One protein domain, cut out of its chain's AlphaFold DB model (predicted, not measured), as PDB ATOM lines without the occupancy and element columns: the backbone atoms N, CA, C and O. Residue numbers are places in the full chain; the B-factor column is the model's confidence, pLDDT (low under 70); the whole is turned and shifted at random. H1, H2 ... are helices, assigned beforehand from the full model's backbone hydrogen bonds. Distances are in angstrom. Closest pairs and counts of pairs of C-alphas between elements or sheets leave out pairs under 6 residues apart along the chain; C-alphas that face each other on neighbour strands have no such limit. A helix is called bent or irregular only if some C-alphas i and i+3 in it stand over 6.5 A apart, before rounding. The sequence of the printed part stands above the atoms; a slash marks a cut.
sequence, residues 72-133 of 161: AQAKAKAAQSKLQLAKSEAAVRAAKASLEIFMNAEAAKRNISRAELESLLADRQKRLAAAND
ATOM      1  N   ALA A  72     -15.976 -44.475  15.243       94.31
ATOM      2  CA  ALA A  72     -15.781 -45.214  16.489       94.31
ATOM      3  C   ALA A  72     -14.446 -44.848  17.160       94.31
ATOM      4  O   ALA A  72     -14.408 -44.570  18.361       94.31
ATOM      5  N   GLN A  73     -13.360 -44.763  16.385       94.88
ATOM      6  CA  GLN A  73     -12.051 -44.340  16.890       94.88
ATOM      7  C   GLN A  73     -12.062 -42.893  17.394       94.88
ATOM      8  O   GLN A  73     -11.506 -42.607  18.455       94.88
ATOM      9  N   ALA A  74     -12.713 -41.978  16.672       94.88
ATOM     10  CA  ALA A  74     -12.847 -40.585  17.088       94.88
ATOM     11  C   ALA A  74     -13.621 -40.464  18.410       94.88
ATOM     12  O   ALA A  74     -13.180 -39.763  19.323       94.88
ATOM     13  N   LYS A  75     -14.726 -41.207  18.559       95.38
ATOM     14  CA  LYS A  75     -15.494 -41.269  19.813       95.38
ATOM     15  C   LYS A  75     -14.661 -41.821  20.970       95.38
ATOM     16  O   LYS A  75     -14.695 -41.251  22.059       95.38
ATOM     17  N   ALA A  76     -13.886 -42.881  20.736       94.69
ATOM     18  CA  ALA A  76     -13.011 -43.461  21.752       94.69
ATOM     19  C   ALA A  76     -11.932 -42.467  22.218       94.69
ATOM     20  O   ALA A  76     -11.755 -42.270  23.421       94.69
ATOM     21  N   LYS A  77     -11.271 -41.771  21.281       95.62
ATOM     22  CA  LYS A  77     -10.292 -40.718  21.601       95.62
ATOM     23  C   LYS A  77     -10.929 -39.578  22.395       95.62
ATOM     24  O   LYS A  77     -10.400 -39.185  23.431       95.62
ATOM     25  N   ALA A  78     -12.097 -39.098  21.969       94.88
ATOM     26  CA  ALA A  78     -12.816 -38.039  22.672       94.88
ATOM     27  C   ALA A  78     -13.200 -38.447  24.108       94.88
ATOM     28  O   ALA A  78     -13.075 -37.644  25.033       94.88
ATOM     29  N   ALA A  79     -13.628 -39.696  24.315       95.69
ATOM     30  CA  ALA A  79     -13.924 -40.222  25.646       95.69
ATOM     31  C   ALA A  79     -12.668 -40.278  26.535       95.69
ATOM     32  O   ALA A  79     -12.717 -39.868  27.695       95.69
ATOM     33  N   GLN A  80     -11.531 -40.713  25.985       95.62
ATOM     34  CA  GLN A  80     -10.259 -40.749  26.709       95.62
ATOM     35  C   GLN A  80      -9.784 -39.347  27.110       95.62
ATOM     36  O   GLN A  80      -9.396 -39.142  28.261       95.62
ATOM     37  N   SER A  81      -9.859 -38.370  26.202       94.69
ATOM     38  CA  SER A  81      -9.500 -36.978  26.497       94.69
ATOM     39  C   SER A  81     -10.398 -36.372  27.575       94.69
ATOM     40  O   SER A  81      -9.894 -35.727  28.491       94.69
ATOM     41  N   LYS A  82     -11.713 -36.635  27.541       95.88
ATOM     42  CA  LYS A  82     -12.636 -36.201  28.604       95.88
ATOM     43  C   LYS A  82     -12.277 -36.804  29.959       95.88
ATOM     44  O   LYS A  82     -12.303 -36.102  30.967       95.88
ATOM     45  N   LEU A  83     -11.910 -38.085  29.990       96.25
ATOM     46  CA  LEU A  83     -11.494 -38.742  31.227       96.25
ATOM     47  C   LEU A  83     -10.188 -38.152  31.777       96.25
ATOM     48  O   LEU A  83     -10.068 -37.952  32.984       96.25
ATOM     49  N   GLN A  84      -9.211 -37.866  30.913       96.25
ATOM     50  CA  GLN A  84      -7.964 -37.215  31.323       96.25
ATOM     51  C   GLN A  84      -8.213 -35.803  31.857       96.25
ATOM     52  O   GLN A  84      -7.674 -35.459  32.908       96.25
ATOM     53  N   LEU A  85      -9.077 -35.028  31.195       95.88
ATOM     54  CA  LEU A  85      -9.471 -33.704  31.665       95.88
ATOM     55  C   LEU A  85     -10.111 -33.790  33.055       95.88
ATOM     56  O   LEU A  85      -9.627 -33.143  33.980       95.88
ATOM     57  N   ALA A  86     -11.095 -34.671  33.246       96.44
ATOM     58  CA  ALA A  86     -11.748 -34.861  34.542       96.44
ATOM     59  C   ALA A  86     -10.757 -35.260  35.654       96.44
ATOM     60  O   ALA A  86     -10.822 -34.738  36.768       96.44
ATOM     61  N   LYS A  87      -9.795 -36.146  35.355       96.38
ATOM     62  CA  LYS A  87      -8.726 -36.512  36.300       96.38
ATOM     63  C   LYS A  87      -7.829 -35.322  36.637       96.38
ATOM     64  O   LYS A  87      -7.501 -35.128  37.805       96.38
ATOM     65  N   SER A  88      -7.452 -34.523  35.639       95.50
ATOM     66  CA  SER A  88      -6.620 -33.335  35.850       95.50
ATOM     67  C   SER A  88      -7.341 -32.276  36.687       95.50
ATOM     68  O   SER A  88      -6.756 -31.729  37.617       95.50
ATOM     69  N   GLU A  89      -8.634 -32.054  36.449       96.38
ATOM     70  CA  GLU A  89      -9.444 -31.120  37.230       96.38
ATOM     71  C   GLU A  89      -9.578 -31.570  38.686       96.38
ATOM     72  O   GLU A  89      -9.441 -30.755  39.599       96.38
ATOM     73  N   ALA A  90      -9.797 -32.867  38.919       96.56
ATOM     74  CA  ALA A  90      -9.834 -33.425  40.265       96.56
ATOM     75  C   ALA A  90      -8.487 -33.247  40.987       96.56
ATOM     76  O   ALA A  90      -8.464 -32.816  42.141       96.56
ATOM     77  N   ALA A  91      -7.370 -33.497  40.297       96.44
ATOM     78  CA  ALA A  91      -6.033 -33.297  40.850       96.44
ATOM     79  C   ALA A  91      -5.760 -31.821  41.182       96.44
ATOM     80  O   ALA A  91      -5.244 -31.520  42.257       96.44
ATOM     81  N   VAL A  92      -6.162 -30.885  40.312       96.94
ATOM     82  CA  VAL A  92      -6.032 -29.440  40.562       96.94
ATOM     83  C   VAL A  92      -6.870 -29.010  41.763       96.94
ATOM     84  O   VAL A  92      -6.388 -28.240  42.594       96.94
ATOM     85  N   ARG A  93      -8.107 -29.507  41.901       96.00
ATOM     86  CA  ARG A  93      -8.946 -29.213  43.076       96.00
ATOM     87  C   ARG A  93      -8.313 -29.742  44.363       96.00
ATOM     88  O   ARG A  93      -8.252 -29.002  45.341       96.00
ATOM     89  N   ALA A  94      -7.795 -30.969  44.346       96.38
ATOM     90  CA  ALA A  94      -7.102 -31.548  45.494       96.38
ATOM     91  C   ALA A  94      -5.837 -30.753  45.860       96.38
ATOM     92  O   ALA A  94      -5.630 -30.430  47.027       96.38
ATOM     93  N   ALA A  95      -5.024 -30.368  44.872       96.38
ATOM     94  CA  ALA A  95      -3.825 -29.562  45.093       96.38
ATOM     95  C   ALA A  95      -4.155 -28.180  45.678       96.38
ATOM     96  O   ALA A  95      -3.481 -27.737  46.607       96.38
ATOM     97  N   LYS A  96      -5.212 -27.521  45.182       95.69
ATOM     98  CA  LYS A  96      -5.689 -26.246  45.737       95.69
ATOM     99  C   LYS A  96      -6.129 -26.394  47.192       95.69
ATOM    100  O   LYS A  96      -5.674 -25.619  48.020       95.69
ATOM    101  N   ALA A  97      -6.933 -27.406  47.513       95.81
ATOM    102  CA  ALA A  97      -7.369 -27.649  48.888       95.81
ATOM    103  C   ALA A  97      -6.178 -27.905  49.832       95.81
ATOM    104  O   ALA A  97      -6.098 -27.315  50.908       95.81
ATOM    105  N   SER A  98      -5.211 -28.723  49.408       95.69
ATOM    106  CA  SER A  98      -3.987 -28.972  50.180       95.69
ATOM    107  C   SER A  98      -3.161 -27.702  50.389       95.69
ATOM    108  O   SER A  98      -2.659 -27.470  51.489       95.69
ATOM    109  N   LEU A  99      -3.040 -26.860  49.357       94.56
ATOM    110  CA  LEU A  99      -2.349 -25.576  49.458       94.56
ATOM    111  C   LEU A  99      -3.057 -24.639  50.441       94.56
ATOM    112  O   LEU A  99      -2.392 -24.013  51.258       94.56
ATOM    113  N   GLU A 100      -4.386 -24.560  50.406       93.94
ATOM    114  CA  GLU A 100      -5.150 -23.732  51.345       93.94
ATOM    115  C   GLU A 100      -4.963 -24.180  52.793       93.94
ATOM    116  O   GLU A 100      -4.711 -23.347  53.664       93.94
ATOM    117  N   ILE A 101      -5.017 -25.489  53.050       95.62
ATOM    118  CA  ILE A 101      -4.756 -26.053  54.380       95.62
ATOM    119  C   ILE A 101      -3.342 -25.688  54.842       95.62
ATOM    120  O   ILE A 101      -3.162 -25.230  55.972       95.62
ATOM    121  N   PHE A 102      -2.344 -25.845  53.969       95.62
ATOM    122  CA  PHE A 102      -0.960 -25.496  54.277       95.62
ATOM    123  C   PHE A 102      -0.794 -24.004  54.591       95.62
ATOM    124  O   PHE A 102      -0.213 -23.656  55.616       95.62
ATOM    125  N   MET A 103      -1.339 -23.125  53.746       95.56
ATOM    126  CA  MET A 103      -1.254 -21.672  53.916       95.56
ATOM    127  C   MET A 103      -1.914 -21.213  55.216       95.56
ATOM    128  O   MET A 103      -1.347 -20.392  55.933       95.56
ATOM    129  N   ASN A 104      -3.070 -21.783  55.561       94.31
ATOM    130  CA  ASN A 104      -3.745 -21.491  56.822       94.31
ATOM    131  C   ASN A 104      -2.925 -21.970  58.029       94.31
ATOM    132  O   ASN A 104      -2.766 -21.227  58.997       94.31
ATOM    133  N   ALA A 105      -2.372 -23.185  57.970       95.25
ATOM    134  CA  ALA A 105      -1.545 -23.726  59.046       95.25
ATOM    135  C   ALA A 105      -0.255 -22.911  59.255       95.25
ATOM    136  O   ALA A 105       0.145 -22.664  60.391       95.25
ATOM    137  N   GLU A 106       0.390 -22.474  58.174       94.62
ATOM    138  CA  GLU A 106       1.625 -21.690  58.240       94.62
ATOM    139  C   GLU A 106       1.377 -20.255  58.726       94.62
ATOM    140  O   GLU A 106       2.158 -19.729  59.521       94.62
ATOM    141  N   ALA A 107       0.265 -19.641  58.314       94.44
ATOM    142  CA  ALA A 107      -0.159 -18.338  58.818       94.44
ATOM    143  C   ALA A 107      -0.444 -18.403  60.330       94.44
ATOM    144  O   ALA A 107       0.072 -17.581  61.090       94.44
ATOM    145  N   ALA A 108      -1.149 -19.449  60.782       94.75
ATOM    146  CA  ALA A 108      -1.423 -19.682  62.199       94.75
ATOM    147  C   ALA A 108      -0.140 -19.872  63.029       94.75
ATOM    148  O   ALA A 108       0.002 -19.252  64.080       94.75
ATOM    149  N   LYS A 109       0.834 -20.658  62.544       95.69
ATOM    150  CA  LYS A 109       2.140 -20.829  63.218       95.69
ATOM    151  C   LYS A 109       2.899 -19.516  63.403       95.69
ATOM    152  O   LYS A 109       3.646 -19.372  64.364       95.69
ATOM    153  N   ARG A 110       2.737 -18.585  62.464       93.81
ATOM    154  CA  ARG A 110       3.393 -17.271  62.469       93.81
ATOM    155  C   ARG A 110       2.558 -16.190  63.152       93.81
ATOM    156  O   ARG A 110       3.035 -15.067  63.262       93.81
ATOM    157  N   ASN A 111       1.350 -16.529  63.605       95.75
ATOM    158  CA  ASN A 111       0.381 -15.608  64.189       95.75
ATOM    159  C   ASN A 111       0.079 -14.391  63.289       95.75
ATOM    160  O   ASN A 111      -0.045 -13.267  63.769       95.75
ATOM    161  N   ILE A 112      -0.004 -14.626  61.977       94.56
ATOM    162  CA  ILE A 112      -0.367 -13.623  60.965       94.56
ATOM    163  C   ILE A 112      -1.590 -14.089  60.179       94.56
ATOM    164  O   ILE A 112      -1.942 -15.271  60.184       94.56
ATOM    165  N   SER A 113      -2.236 -13.169  59.468       94.19
ATOM    166  CA  SER A 113      -3.307 -13.527  58.543       94.19
ATOM    167  C   SER A 113      -2.761 -14.212  57.286       94.19
ATOM    168  O   SER A 113      -1.614 -14.022  56.871       94.19
ATOM    169  N   ARG A 114      -3.615 -14.998  56.619       90.69
ATOM    170  CA  ARG A 114      -3.276 -15.620  55.331       90.69
ATOM    171  C   ARG A 114      -2.899 -14.580  54.270       90.69
ATOM    172  O   ARG A 114      -1.952 -14.805  53.526       90.69
ATOM    173  N   ALA A 115      -3.606 -13.449  54.221       92.62
ATOM    174  CA  ALA A 115      -3.339 -12.382  53.256       92.62
ATOM    175  C   ALA A 115      -1.949 -11.753  53.464       92.62
ATOM    176  O   ALA A 115      -1.230 -11.495  52.501       92.62
ATOM    177  N   GLU A 116      -1.531 -11.572  54.720       92.19
ATOM    178  CA  GLU A 116      -0.180 -11.101  55.041       92.19
ATOM    179  C   GLU A 116       0.882 -12.129  54.646       92.19
ATOM    180  O   GLU A 116       1.901 -11.761  54.059       92.19
ATOM    181  N   LEU A 117       0.641 -13.423  54.894       92.81
ATOM    182  CA  LEU A 117       1.545 -14.484  54.448       92.81
ATOM    183  C   LEU A 117       1.685 -14.501  52.916       92.81
ATOM    184  O   LEU A 117       2.800 -14.604  52.407       92.81
ATOM    185  N   GLU A 118       0.581 -14.365  52.179       93.19
ATOM    186  CA  GLU A 118       0.583 -14.278  50.713       93.19
ATOM    187  C   GLU A 118       1.368 -13.053  50.216       93.19
ATOM    188  O   GLU A 118       2.197 -13.187  49.313       93.19
ATOM    189  N   SER A 119       1.196 -11.885  50.847       93.50
ATOM    190  CA  SER A 119       1.965 -10.675  50.520       93.50
ATOM    191  C   SER A 119       3.467 -10.871  50.746       93.50
ATOM    192  O   SER A 119       4.275 -10.542  49.878       93.50
ATOM    193  N   LEU A 120       3.858 -11.460  51.881       92.88
ATOM    194  CA  LEU A 120       5.265 -11.727  52.195       92.88
ATOM    195  C   LEU A 120       5.903 -12.709  51.206       92.88
ATOM    196  O   LEU A 120       7.066 -12.541  50.824       92.88
ATOM    197  N   LEU A 121       5.158 -13.733  50.775       92.38
ATOM    198  CA  LEU A 121       5.619 -14.672  49.752       92.38
ATOM    199  C   LEU A 121       5.777 -13.987  48.392       92.38
ATOM    200  O   LEU A 121       6.807 -14.180  47.742       92.38
ATOM    201  N   ALA A 122       4.818 -13.151  47.987       92.19
ATOM    202  CA  ALA A 122       4.891 -12.396  46.739       92.19
ATOM    203  C   ALA A 122       6.092 -11.432  46.724       92.19
ATOM    204  O   ALA A 122       6.842 -11.381  45.745       92.19
ATOM    205  N   ASP A 123       6.335 -10.723  47.826       93.12
ATOM    206  CA  ASP A 123       7.487  -9.830  47.966       93.12
ATOM    207  C   ASP A 123       8.811 -10.591  47.940       93.12
ATOM    208  O   ASP A 123       9.780 -10.144  47.317       93.12
ATOM    209  N   ARG A 124       8.871 -11.760  48.586       90.69
ATOM    210  CA  ARG A 124      10.049 -12.630  48.529       90.69
ATOM    211  C   ARG A 124      10.304 -13.119  47.105       90.69
ATOM    212  O   ARG A 124      11.450 -13.109  46.666       90.69
ATOM    213  N   GLN A 125       9.261 -13.508  46.379       91.81
ATOM    214  CA  GLN A 125       9.383 -13.968  44.999       91.81
ATOM    215  C   GLN A 125       9.884 -12.857  44.070       91.81
ATOM    216  O   GLN A 125      10.795 -13.098  43.281       91.81
ATOM    217  N   LYS A 126       9.374 -11.626  44.212       90.44
ATOM    218  CA  LYS A 126       9.879 -10.457  43.471       90.44
ATOM    219  C   LYS A 126      11.359 -10.192  43.747       90.44
ATOM    220  O   LYS A 126      12.115  -9.957  42.812       90.44
ATOM    221  N   ARG A 127      11.788 -10.275  45.014       89.69
ATOM    222  CA  ARG A 127      13.206 -10.116  45.384       89.69
ATOM    223  C   ARG A 127      14.089 -11.200  44.768       89.69
ATOM    224  O   ARG A 127      15.177 -10.888  44.304       89.69
ATOM    225  N   LEU A 128      13.624 -12.450  44.741       86.88
ATOM    226  CA  LEU A 128      14.355 -13.555  44.113       86.88
ATOM    227  C   LEU A 128      14.450 -13.398  42.591       86.88
ATOM    228  O   LEU A 128      15.509 -13.659  42.030       86.88
ATOM    229  N   ALA A 129      13.382 -12.941  41.932       84.12
ATOM    230  CA  ALA A 129      13.402 -12.654  40.499       84.12
ATOM    231  C   ALA A 129      14.377 -11.512  40.164       84.12
ATOM    232  O   ALA A 129      15.238 -11.677  39.306       84.12
ATOM    233  N   ALA A 130      14.321 -10.405  40.914       79.69
ATOM    234  CA  ALA A 130      15.225  -9.269  40.731       79.69
ATOM    235  C   ALA A 130      16.699  -9.633  40.987       79.69
ATOM    236  O   ALA A 130      17.576  -9.193  40.250       79.69
ATOM    237  N   ALA A 131      16.976 -10.472  41.991       73.12
ATOM    238  CA  ALA A 131      18.326 -10.962  42.267       73.12
ATOM    239  C   ALA A 131      18.892 -11.823  41.119       73.12
ATOM    240  O   ALA A 131      20.102 -11.834  40.890       73.12
ATOM    241  N   ASN A 132      18.024 -12.527  40.389       65.31
ATOM    242  CA  ASN A 132      18.416 -13.346  39.245       65.31
ATOM    243  C   ASN A 132      18.724 -12.493  38.001       65.31
ATOM    244  O   ASN A 132      19.665 -12.803  37.276       65.31
ATOM    245  N   ASP A 133      18.000 -11.388  37.801       56.78
ATOM    246  CA  ASP A 133      18.271 -10.429  36.720       56.78
ATOM    247  C   ASP A 133      19.567  -9.634  36.958       56.78
ATOM    248  O   ASP A 133      20.318  -9.367  36.019       56.78
TER     249      ASP A 133
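AT A GLANCE: This is residues 72 to 133 of the 161 residues of an uncharacterized protein of Pseudomonas sp. RIT-PI-q (UniProt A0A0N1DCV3). Two helices meet near their ends as an L: the long arm is H1, the shorter arm is H2, and a tight link of four residues makes the turn at the corner. Away from that corner both arms stick out free, H1 with residues 72 to 99 and H2 with residues 119 to 133. The printed part has 62 residues with two named helices, H1 then H2, and no named strand; the class is all helix. It is extended, with a radius of gyration of the C-alphas of 19.2 A, and flat, spanning 57 by 33 by 12 A.

IN THESE COORDINATES: Find C-alpha 72 at (-15.781, -45.214, 16.489); from there H1, residues 72 to 109, runs 55.7 A to C-alpha 109 at (2.140, -20.829, 63.218). Pass residues 110 to 113 and look for C-alpha 114 at (-3.276, -15.620, 55.331), where H2, residues 114 to 133, begins. It runs 28.9 A to C-alpha 133 at (18.271, -10.429, 36.720). Neither helix is bent.

HOW THE PARTS SIT: Look at residues 103 to 107 of H1 and residues 114 to 117 of H2: with these alone the two helices touch. Their closest C-alphas are those of Ala 107 and Arg 114, 5.4 A apart. The lines of H1 and H2 are about perpendicular, at 75 degrees, and their centres are 26.1 A apart. Read the backbone O and N atoms along H1 and H2, and every O i to N i+4 pair is within hydrogen-bond range.

THE WHOLE: The two C-alphas farthest apart are those of Ala 72 and Asn 111, at 58.4 A. The printed part has no cut, and its link from H1 to H2 is tight. In the B-factor column the mean pLDDT of the printed part is 92.6; look at residues 132 to 133 for the values under 70.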